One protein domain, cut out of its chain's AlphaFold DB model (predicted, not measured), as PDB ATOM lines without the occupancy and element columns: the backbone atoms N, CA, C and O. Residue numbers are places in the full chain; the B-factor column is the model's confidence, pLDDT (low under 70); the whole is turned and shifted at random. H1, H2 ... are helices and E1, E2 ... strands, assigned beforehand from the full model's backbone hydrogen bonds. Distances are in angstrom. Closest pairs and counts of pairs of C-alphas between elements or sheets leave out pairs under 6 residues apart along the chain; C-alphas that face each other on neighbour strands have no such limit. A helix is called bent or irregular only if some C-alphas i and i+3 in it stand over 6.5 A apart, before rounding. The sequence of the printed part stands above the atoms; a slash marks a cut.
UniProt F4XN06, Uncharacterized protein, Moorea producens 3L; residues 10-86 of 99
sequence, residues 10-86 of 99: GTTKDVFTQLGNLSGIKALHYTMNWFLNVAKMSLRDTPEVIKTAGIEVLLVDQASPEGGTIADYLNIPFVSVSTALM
ATOM      1  N   GLY A  10     267.992 264.707 285.991       93.44
ATOM      2  CA  GLY A  10     268.181 263.437 285.281       93.44
ATOM      3  C   GLY A  10     267.737 262.206 286.071       93.44
ATOM      4  O   GLY A  10     267.379 261.217 285.440       93.44
ATOM      5  N   THR A  11     267.619 262.288 287.404       93.25
ATOM      6  CA  THR A  11     267.303 261.123 288.251       93.25
ATOM      7  C   THR A  11     266.053 260.375 287.801       93.25
ATOM      8  O   THR A  11     266.075 259.153 287.728       93.25
ATOM      9  N   THR A  12     264.978 261.075 287.432       92.75
ATOM     10  CA  THR A  12     263.755 260.429 286.932       92.75
ATOM     11  C   THR A  12     264.023 259.587 285.685       92.75
ATOM     12  O   THR A  12     263.601 258.437 285.621       92.75
ATOM     13  N   LYS A  13     264.770 260.120 284.708       96.12
ATOM     14  CA  LYS A  13     265.125 259.382 283.489       96.12
ATOM     15  C   LYS A  13     265.947 258.142 283.829       96.12
ATOM     16  O   LYS A  13     265.673 257.075 283.285       96.12
ATOM     17  N   ASP A  14     266.924 258.278 284.717       95.56
ATOM     18  CA  ASP A  14     267.825 257.185 285.086       95.56
ATOM     19  C   ASP A  14     267.076 256.073 285.829       95.56
ATOM     20  O   ASP A  14     267.221 254.899 285.488       95.56
ATOM     21  N   VAL A  15     266.199 256.444 286.769       95.75
ATOM     22  CA  VAL A  15     265.316 255.516 287.490       95.75
ATOM     23  C   VAL A  15     264.434 254.736 286.520       95.75
ATOM     24  O   VAL A  15     264.403 253.508 286.581       95.75
ATOM     25  N   PHE A  16     263.749 255.411 285.591       96.19
ATOM     26  CA  PHE A  16     262.884 254.728 284.624       96.19
ATOM     27  C   PHE A  16     263.671 253.893 283.608       96.19
ATOM     28  O   PHE A  16     263.220 252.810 283.241       96.19
ATOM     29  N   THR A  17     264.858 254.342 283.193       97.81
ATOM     30  CA  THR A  17     265.742 253.567 282.307       97.81
ATOM     31  C   THR A  17     266.176 252.272 282.987       97.81
ATOM     32  O   THR A  17     266.080 251.199 282.396       97.81
ATOM     33  N   GLN A  18     266.610 252.351 284.247       97.25
ATOM     34  CA  GLN A  18     267.010 251.175 285.010       97.25
ATOM     35  C   GLN A  18     265.826 250.245 285.274       97.25
ATOM     36  O   GLN A  18     265.957 249.037 285.092       97.25
ATOM     37  N   LEU A  19     264.670 250.791 285.660       97.31
ATOM     38  CA  LEU A  19     263.459 250.008 285.888       97.31
ATOM     39  C   LEU A  19     263.023 249.252 284.624       97.31
ATOM     40  O   LEU A  19     262.660 248.086 284.727       97.31
ATOM     41  N   GLY A  20     263.126 249.869 283.441       97.25
ATOM     42  CA  GLY A  20     262.811 249.226 282.159       97.25
ATOM     43  C   GLY A  20     263.703 248.026 281.810       97.25
ATOM     44  O   GLY A  20     263.289 247.168 281.036       97.25
ATOM     45  N   ASN A  21     264.894 247.929 282.411       97.88
ATOM     46  CA  ASN A  21     265.804 246.786 282.265       97.88
ATOM     47  C   ASN A  21     265.560 245.679 283.312       97.88
ATOM     48  O   ASN A  21     266.257 244.660 283.309       97.88
ATOM     49  N   LEU A  22     264.617 245.872 284.239       97.44
ATOM     50  CA  LEU A  22     264.278 244.926 285.302       97.44
ATOM     51  C   LEU A  22     262.905 244.291 285.054       97.44
ATOM     52  O   LEU A  22     262.046 244.843 284.375       97.44
ATOM     53  N   SER A  23     262.670 243.127 285.659       95.69
ATOM     54  CA  SER A  23     261.374 242.443 285.623       95.69
ATOM     55  C   SER A  23     261.087 241.690 286.925       95.69
ATOM     56  O   SER A  23     261.982 241.468 287.753       95.69
ATOM     57  N   GLY A  24     259.815 241.328 287.127       92.81
ATOM     58  CA  GLY A  24     259.348 240.560 288.282       92.81
ATOM     59  C   GLY A  24     259.745 241.181 289.626       92.81
ATOM     60  O   GLY A  24     259.714 242.398 289.810       92.81
ATOM     61  N   ILE A  25     260.172 240.338 290.570       95.12
ATOM     62  CA  ILE A  25     260.522 240.758 291.936       95.12
ATOM     63  C   ILE A  25     261.673 241.775 291.991       95.12
ATOM     64  O   ILE A  25     261.705 242.627 292.877       95.12
ATOM     65  N   LYS A  26     262.605 241.737 291.026       96.38
ATOM     66  CA  LYS A  26     263.719 242.697 290.966       96.38
ATOM     67  C   LYS A  26     263.219 244.101 290.633       96.38
ATOM     68  O   LYS A  26     263.651 245.056 291.272       96.38
ATOM     69  N   ALA A  27     262.298 244.211 289.673       96.00
ATOM     70  CA  ALA A  27     261.644 245.475 289.350       96.00
ATOM     71  C   ALA A  27     260.834 245.991 290.547       96.00
ATOM     72  O   ALA A  27     260.988 247.147 290.925       96.00
ATOM     73  N   LEU A  28     260.065 245.116 291.212       94.06
ATOM     74  CA  LEU A  28     259.285 245.489 292.395       94.06
ATOM     75  C   LEU A  28     260.165 246.046 293.523       94.06
ATOM     76  O   LEU A  28     259.900 247.138 294.018       94.06
ATOM     77  N   HIS A  29     261.237 245.344 293.906       96.62
ATOM     78  CA  HIS A  29     262.162 245.831 294.934       96.62
ATOM     79  C   HIS A  29     262.812 247.163 294.550       96.62
ATOM     80  O   HIS A  29     262.975 248.037 295.401       96.62
ATOM     81  N   TYR A  30     263.174 247.339 293.276       97.31
ATOM     82  CA  TYR A  30     263.732 248.599 292.794       97.31
ATOM     83  C   TYR A  30     262.726 249.750 292.937       97.31
ATOM     84  O   TYR A  30     263.059 250.790 293.506       97.31
ATOM     85  N   THR A  31     261.476 249.538 292.516       95.38
ATOM     86  CA  THR A  31     260.382 250.503 292.674       95.38
ATOM     87  C   THR A  31     260.097 250.817 294.146       95.38
ATOM     88  O   THR A  31     259.965 251.984 294.502       95.38
ATOM     89  N   MET A  32     260.068 249.813 295.028       95.38
ATOM     90  CA  MET A  32     259.879 250.024 296.471       95.38
ATOM     91  C   MET A  32     261.006 250.861 297.084       95.38
ATOM     92  O   MET A  32     260.738 251.786 297.847       95.38
ATOM     93  N   ASN A  33     262.263 250.583 296.729       96.06
ATOM     94  CA  ASN A  33     263.404 251.376 297.193       96.06
ATOM     95  C   ASN A  33     263.331 252.825 296.705       96.06
ATOM     96  O   ASN A  33     263.663 253.746 297.452       96.06
ATOM     97  N   TRP A  34     262.866 253.042 295.473       95.12
ATOM     98  CA  TRP A  34     262.638 254.387 294.963       95.12
ATOM     99  C   TRP A  34     261.559 255.124 295.767       95.12
ATOM    100  O   TRP A  34     261.828 256.231 296.240       95.12
ATOM    101  N   PHE A  35     260.400 254.503 296.016       95.12
ATOM    102  CA  PHE A  35     259.357 255.091 296.867       95.12
ATOM    103  C   PHE A  35     259.858 255.394 298.284       95.12
ATOM    104  O   PHE A  35     259.594 256.472 298.807       95.12
ATOM    105  N   LEU A  36     260.644 254.498 298.889       95.50
ATOM    106  CA  LEU A  36     261.252 254.733 300.203       95.50
ATOM    107  C   LEU A  36     262.164 255.964 300.210       95.50
ATOM    108  O   LEU A  36     262.159 256.724 301.178       95.50
ATOM    109  N   ASN A  37     262.945 256.177 299.150       94.62
ATOM    110  CA  ASN A  37     263.809 257.351 299.040       94.62
ATOM    111  C   ASN A  37     262.998 258.641 298.882       94.62
ATOM    112  O   ASN A  37     263.327 259.634 299.529       94.62
ATOM    113  N   VAL A  38     261.922 258.616 298.085       95.50
ATOM    114  CA  VAL A  38     260.993 259.752 297.960       95.50
ATOM    115  C   VAL A  38     260.366 260.072 299.316       95.50
ATOM    116  O   VAL A  38     260.487 261.201 299.777       95.50
ATOM    117  N   ALA A  39     259.807 259.078 300.009       96.56
ATOM    118  CA  ALA A  39     259.166 259.282 301.305       96.56
ATOM    119  C   ALA A  39     260.142 259.836 302.358       96.56
ATOM    120  O   ALA A  39     259.819 260.798 303.051       96.56
ATOM    121  N   LYS A  40     261.364 259.289 302.458       96.50
ATOM    122  CA  LYS A  40     262.402 259.795 303.379       96.50
ATOM    123  C   LYS A  40     262.743 261.258 303.114       96.50
ATOM    124  O   LYS A  40     262.864 262.040 304.052       96.50
ATOM    125  N   MET A  41     262.914 261.608 301.843       96.50
ATOM    126  CA  MET A  41     263.221 262.967 301.418       96.50
ATOM    127  C   MET A  41     262.056 263.914 301.736       96.50
ATOM    128  O   MET A  41     262.265 264.947 302.372       96.50
ATOM    129  N   SER A  42     260.826 263.523 301.395       97.00
ATOM    130  CA  SER A  42     259.610 264.291 301.668       97.00
ATOM    131  C   SER A  42     259.427 264.549 303.165       97.00
ATOM    132  O   SER A  42     259.257 265.700 303.561       97.00
ATOM    133  N   LEU A  43     259.522 263.511 304.004       97.50
ATOM    134  CA  LEU A  43     259.376 263.619 305.462       97.50
ATOM    135  C   LEU A  43     260.445 264.516 306.102       97.50
ATOM    136  O   LEU A  43     260.175 265.173 307.103       97.50
ATOM    137  N   ARG A  44     261.655 264.551 305.534       96.94
ATOM    138  CA  ARG A  44     262.775 265.357 306.033       96.94
ATOM    139  C   ARG A  44     262.671 266.826 305.619       96.94
ATOM    140  O   ARG A  44     262.851 267.704 306.458       96.94
ATOM    141  N   ASP A  45     262.399 267.098 304.344       97.12
ATOM    142  CA  ASP A  45     262.561 268.441 303.772       97.12
ATOM    143  C   ASP A  45     261.256 269.250 303.758       97.12
ATOM    144  O   ASP A  45     261.266 270.476 303.903       97.12
ATOM    145  N   THR A  46     260.121 268.580 303.552       97.38
ATOM    146  CA  THR A  46     258.827 269.238 303.316       97.38
ATOM    147  C   THR A  46     258.292 269.998 304.531       97.38
ATOM    148  O   THR A  46     257.780 271.101 304.320       97.38
ATOM    149  N   PRO A  47     258.422 269.512 305.788       97.81
ATOM    150  CA  PRO A  47     257.870 270.225 306.938       97.81
ATOM    151  C   PRO A  47     258.378 271.665 307.073       97.81
ATOM    152  O   PRO A  47     257.596 272.584 307.308       97.81
ATOM    153  N   GLU A  48     259.681 271.878 306.874       97.06
ATOM    154  CA  GLU A  48     260.289 273.210 306.964       97.06
ATOM    155  C   GLU A  48     259.848 274.119 305.810       97.06
ATOM    156  O   GLU A  48     259.589 275.308 306.002       97.06
ATOM    157  N   VAL A  49     259.709 273.552 304.607       97.31
ATOM    158  CA  VAL A  49     259.221 274.289 303.435       97.31
ATOM    159  C   VAL A  49     257.778 274.751 303.635       97.31
ATOM    160  O   VAL A  49     257.481 275.902 303.327       97.31
ATOM    161  N   ILE A  50     256.908 273.900 304.189       97.62
ATOM    162  CA  ILE A  50     255.515 274.250 304.517       97.62
ATOM    163  C   ILE A  50     255.470 275.403 305.520       97.62
ATOM    164  O   ILE A  50     254.801 276.403 305.261       97.62
ATOM    165  N   LYS A  51     256.223 275.299 306.626       97.25
ATOM    166  CA  LYS A  51     256.287 276.350 307.654       97.25
ATOM    167  C   LYS A  51     256.770 277.679 307.080       97.25
ATOM    168  O   LYS A  51     256.133 278.705 307.288       97.25
ATOM    169  N   THR A  52     257.871 277.652 306.331       97.44
ATOM    170  CA  THR A  52     258.471 278.855 305.733       97.44
ATOM    171  C   THR A  52     257.534 279.519 304.726       97.44
ATOM    172  O   THR A  52     257.493 280.743 304.633       97.44
ATOM    173  N   ALA A  53     256.780 278.724 303.967       97.62
ATOM    174  CA  ALA A  53     255.828 279.226 302.983       97.62
ATOM    175  C   ALA A  53     254.493 279.693 303.595       97.62
ATOM    176  O   ALA A  53     253.678 280.249 302.866       97.62
ATOM    177  N   GLY A  54     254.256 279.469 304.896       97.56
ATOM    178  CA  GLY A  54     252.988 279.804 305.550       97.56
ATOM    179  C   GLY A  54     251.805 278.986 305.026       97.56
ATOM    180  O   GLY A  54     250.702 279.506 304.914       97.56
ATOM    181  N   ILE A  55     252.036 277.728 304.641       98.25
ATOM    182  CA  ILE A  55     250.977 276.840 304.147       98.25
ATOM    183  C   ILE A  55     250.188 276.280 305.338       98.25
ATOM    184  O   ILE A  55     250.762 275.661 306.232       98.25
ATOM    185  N   GLU A  56     248.866 276.460 305.316       98.31
ATOM    186  CA  GLU A  56     247.966 276.118 306.433       98.31
ATOM    187  C   GLU A  56     247.078 274.891 306.162       98.31
ATOM    188  O   GLU A  56     246.346 274.449 307.041       98.31
ATOM    189  N   VAL A  57     247.113 274.334 304.947       98.25
ATOM    190  CA  VAL A  57     246.345 273.143 304.550       98.25
ATOM    191  C   VAL A  57     247.040 272.425 303.395       98.25
ATOM    192  O   VAL A  57     247.602 273.078 302.513       98.25
ATOM    193  N   LEU A  58     246.987 271.088 303.372       98.31
ATOM    194  CA  LEU A  58     247.541 270.284 302.275       98.31
ATOM    195  C   LEU A  58     246.463 269.577 301.449       98.31
ATOM    196  O   LEU A  58     245.472 269.074 301.974       98.31
ATOM    197  N   LEU A  59     246.712 269.465 300.145       97.88
ATOM    198  CA  LEU A  59     246.103 268.442 299.296       97.88
ATOM    199  C   LEU A  59     247.114 267.302 299.154       97.88
ATOM    200  O   LEU A  59     248.242 267.537 298.724       97.88
ATOM    201  N   VAL A  60     246.727 266.090 299.538       97.44
ATOM    202  CA  VAL A  60     247.626 264.930 299.614       97.44
ATOM    203  C   VAL A  60     247.190 263.881 298.604       97.44
ATOM    204  O   VAL A  60     246.103 263.322 298.730       97.44
ATOM    205  N   ASP A  61     248.041 263.582 297.626       95.44
ATOM    206  CA  ASP A  61     247.829 262.441 296.732       95.44
ATOM    207  C   ASP A  61     247.882 261.136 297.543       95.44
ATOM    208  O   ASP A  61     248.838 260.890 298.276       95.44
ATOM    209  N   GLN A  62     246.864 260.284 297.414       94.38
ATOM    210  CA  GLN A  62     246.806 258.984 298.088       94.38
ATOM    211  C   GLN A  62     248.007 258.081 297.747       94.38
ATOM    212  O   GLN A  62     248.398 257.252 298.574       94.38
ATOM    213  N   ALA A  63     248.614 258.248 296.570       92.75
ATOM    214  CA  ALA A  63     249.829 257.536 296.175       92.75
ATOM    215  C   ALA A  63     251.109 258.065 296.860       92.75
ATOM    216  O   ALA A  63     252.145 257.401 296.802       92.75
ATOM    217  N   SER A  64     251.033 259.211 297.540       95.00
ATOM    218  CA  SER A  64     252.104 259.832 298.331       95.00
ATOM    219  C   SER A  64     251.629 260.080 299.772       95.00
ATOM    220  O   SER A  64     251.481 261.232 300.206       95.00
ATOM    221  N   PRO A  65     251.350 259.003 300.535       94.44
ATOM    222  CA  PRO A  65     250.714 259.091 301.848       94.44
ATOM    223  C   PRO A  65     251.556 259.843 302.885       94.44
ATOM    224  O   PRO A  65     251.014 260.308 303.888       94.44
ATOM    225  N   GLU A  66     252.860 260.022 302.649       97.06
ATOM    226  CA  GLU A  66     253.726 260.820 303.512       97.06
ATOM    227  C   GLU A  66     253.233 262.264 303.696       97.06
ATOM    228  O   GLU A  66     253.505 262.861 304.735       97.06
ATOM    229  N   GLY A  67     252.467 262.810 302.742       97.50
ATOM    230  CA  GLY A  67     251.867 264.139 302.865       97.50
ATOM    231  C   GLY A  67     250.892 264.252 304.041       97.50
ATOM    232  O   GLY A  67     250.890 265.270 304.728       97.50
ATOM    233  N   GLY A  68     250.120 263.196 304.317       97.94
ATOM    234  CA  GLY A  68     249.215 263.145 305.470       97.94
ATOM    235  C   GLY A  68     249.995 263.136 306.783       97.94
ATOM    236  O   GLY A  68     249.743 263.956 307.657       97.94
ATOM    237  N   THR A  69     251.043 262.310 306.867       98.31
ATOM    238  CA  THR A  69     251.950 262.280 308.025       98.31
ATOM    239  C   THR A  69     252.604 263.639 308.286       98.31
ATOM    240  O   THR A  69     252.766 264.041 309.436       98.31
ATOM    241  N   ILE A  70     252.994 264.358 307.230       98.44
ATOM    242  CA  ILE A  70     253.564 265.706 307.348       98.44
ATOM    243  C   ILE A  70     252.519 266.692 307.881       98.44
ATOM    244  O   ILE A  70     252.846 267.484 308.764       98.44
ATOM    245  N   ALA A  71     251.282 266.642 307.378       98.44
ATOM    246  CA  ALA A  71     250.190 267.486 307.861       98.44
ATOM    247  C   ALA A  71     249.902 267.244 309.349       98.44
ATOM    248  O   ALA A  71     249.877 268.198 310.129       98.44
ATOM    249  N   ASP A  72     249.799 265.973 309.749       98.31
ATOM    250  CA  ASP A  72     249.593 265.565 311.140       98.31
ATOM    251  C   ASP A  72     250.732 266.065 312.040       98.31
ATOM    252  O   ASP A  72     250.490 266.661 313.088       98.31
ATOM    253  N   TYR A  73     251.989 265.893 311.611       98.44
ATOM    254  CA  TYR A  73     253.165 266.370 312.348       98.44
ATOM    255  C   TYR A  73     253.172 267.895 312.541       98.44
ATOM    256  O   TYR A  73     253.635 268.400 313.565       98.44
ATOM    257  N   LEU A  74     252.673 268.637 311.553       98.25
ATOM    258  CA  LEU A  74     252.583 270.095 311.589       98.25
ATOM    259  C   LEU A  74     251.302 270.617 312.248       98.25
ATOM    260  O   LEU A  74     251.181 271.828 312.429       98.25
ATOM    261  N   ASN A  75     250.382 269.725 312.624       98.25
ATOM    262  CA  ASN A  75     249.069 270.057 313.161       98.25
ATOM    263  C   ASN A  75     248.266 270.991 312.231       98.25
ATOM    264  O   ASN A  75     247.648 271.958 312.683       98.25
ATOM    265  N   ILE A  76     248.293 270.700 310.926       98.56
ATOM    266  CA  ILE A  76     247.484 271.377 309.905       98.56
ATOM    267  C   ILE A  76     246.527 270.380 309.239       98.56
ATOM    268  O   ILE A  76     246.861 269.200 309.116       98.56
ATOM    269  N   PRO A  77     245.336 270.810 308.793       98.50
ATOM    270  CA  PRO A  77     244.423 269.934 308.072       98.50
ATOM    271  C   PRO A  77     244.995 269.490 306.721       98.50
ATOM    272  O   PRO A  77     245.767 270.201 306.072       98.50
ATOM    273  N   PHE A  78     244.526 268.339 306.239       98.44
ATOM    274  CA  PHE A  78     244.733 267.930 304.857       98.44
ATOM    275  C   PHE A  78     243.489 267.281 304.255       98.44
ATOM    276  O   PHE A  78     242.639 266.736 304.959       98.44
ATOM    277  N   VAL A  79     243.405 267.326 302.928       98.12
ATOM    278  CA  VAL A  79     242.420 266.588 302.136       98.12
ATOM    279  C   VAL A  79     243.163 265.561 301.296       98.12
ATOM    280  O   VAL A  79     244.069 265.913 300.541       98.12
ATOM    281  N   SER A  80     242.780 264.290 301.413       95.88
ATOM    282  CA  SER A  80     243.309 263.250 300.532       95.88
ATOM    283  C   SER A  80     242.612 263.293 299.171       95.88
ATOM    284  O   SER A  80     241.387 263.359 299.089       95.88
ATOM    285  N   VAL A  81     243.403 263.250 298.102       96.19
ATOM    286  CA  VAL A  81     242.957 263.220 296.712       96.19
ATOM    287  C   VAL A  81     243.370 261.881 296.111       96.19
ATOM    288  O   VAL A  81     244.551 261.546 296.053       96.19
ATOM    289  N   SER A  82     242.394 261.100 295.652       93.50
ATOM    290  CA  SER A  82     242.624 259.779 295.063       93.50
ATOM    291  C   SER A  82     242.340 259.810 293.565       93.50
ATOM    292  O   SER A  82     241.201 259.650 293.134       93.50
ATOM    293  N   THR A  83     243.379 260.026 292.762       88.25
ATOM    294  CA  THR A  83     243.277 260.033 291.289       88.25
ATOM    295  C   THR A  83     243.573 258.660 290.683       88.25
ATOM    296  O   THR A  83     243.005 258.300 289.653       88.25
ATOM    297  N   ALA A  84     244.393 257.845 291.351       90.25
ATOM    298  CA  ALA A  84     244.727 256.484 290.945       90.25
ATOM    299  C   ALA A  84     243.686 255.467 291.452       90.25
ATOM    300  O   ALA A  84     244.007 254.568 292.228       90.25
ATOM    301  N   LEU A  85     242.427 255.598 291.011       88.81
ATOM    302  CA  LEU A  85     241.303 254.770 291.490       88.81
ATOM    303  C   LEU A  85     241.555 253.260 291.377       88.81
ATOM    304  O   LEU A  85     241.050 252.502 292.195       88.81
ATOM    305  N   MET A  86     242.377 252.831 290.416       87.69
ATOM    306  CA  MET A  86     242.772 251.431 290.250       87.69
ATOM    307  C   MET A  86     243.497 250.830 291.469       87.69
ATOM    308  O   MET A  86     243.522 249.612 291.614       87.69
TER     309      MET A  86
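Overview. This is residues 10 to 86 of the 99 residues of an uncharacterized protein of Moorea producens 3L (UniProt F4XN06). A small head, two-stranded sheet E1 E2 with H3 packed over it, packs through H3 on long, kinked H2; at H2's other end H1 folds back. The printed part has 77 residues, mostly helix, in order H1 H2 E1 H3 E2, the sheet parallel. It is loose, radius of gyration of the C-alphas 15.0 A, spanning 42 by 27 by 17 A.

Arrangement. Look at E1, residues 58 to 61, and E2, residues 78 to 81: parallel, with N 60 and O 79 within hydrogen-bond range at 2.8 A. With H3, residues 66 to 74, between them in the chain, they form a right-handed strand-helix-strand unit. H2, residues 24 to 53, touches H3 with residues 39 to 47 alone, at a shallow tilt of 29 degrees, the same way; the closest C-alphas, of Ala 39 and Glu 66, are 6.1 A apart. H1, residues 11 to 20, and H2 form a hairpin and only just touch, with 3 pairs of C-alphas within 8 A, closest Leu 19 and Ala 27, 6.0 A. Each O i to N i+4 pair is within hydrogen-bond range in H1 and H3, 23 of 26 in H2.

Along the chain. Find C-alpha 24 at (259.348, 240.560, 288.282); H2 runs 41.5 A to C-alpha 53, with a kink of 39 degrees near residue 45, and is only just irregular: C-alphas 44 and 47 are 7.0 A apart. H1 measures 14.1 A, H3 12.4 A, E1 and E2 9.6 A each; E2 ends at C-alpha 81, (242.957, 263.220, 296.712).

Size, cuts and confidence. The C-alphas farthest apart, of Gly 24 and Gly 54, are 43.3 A apart. The printed part has no cut, the four links are tight, and no printed residue is under 70 in pLDDT.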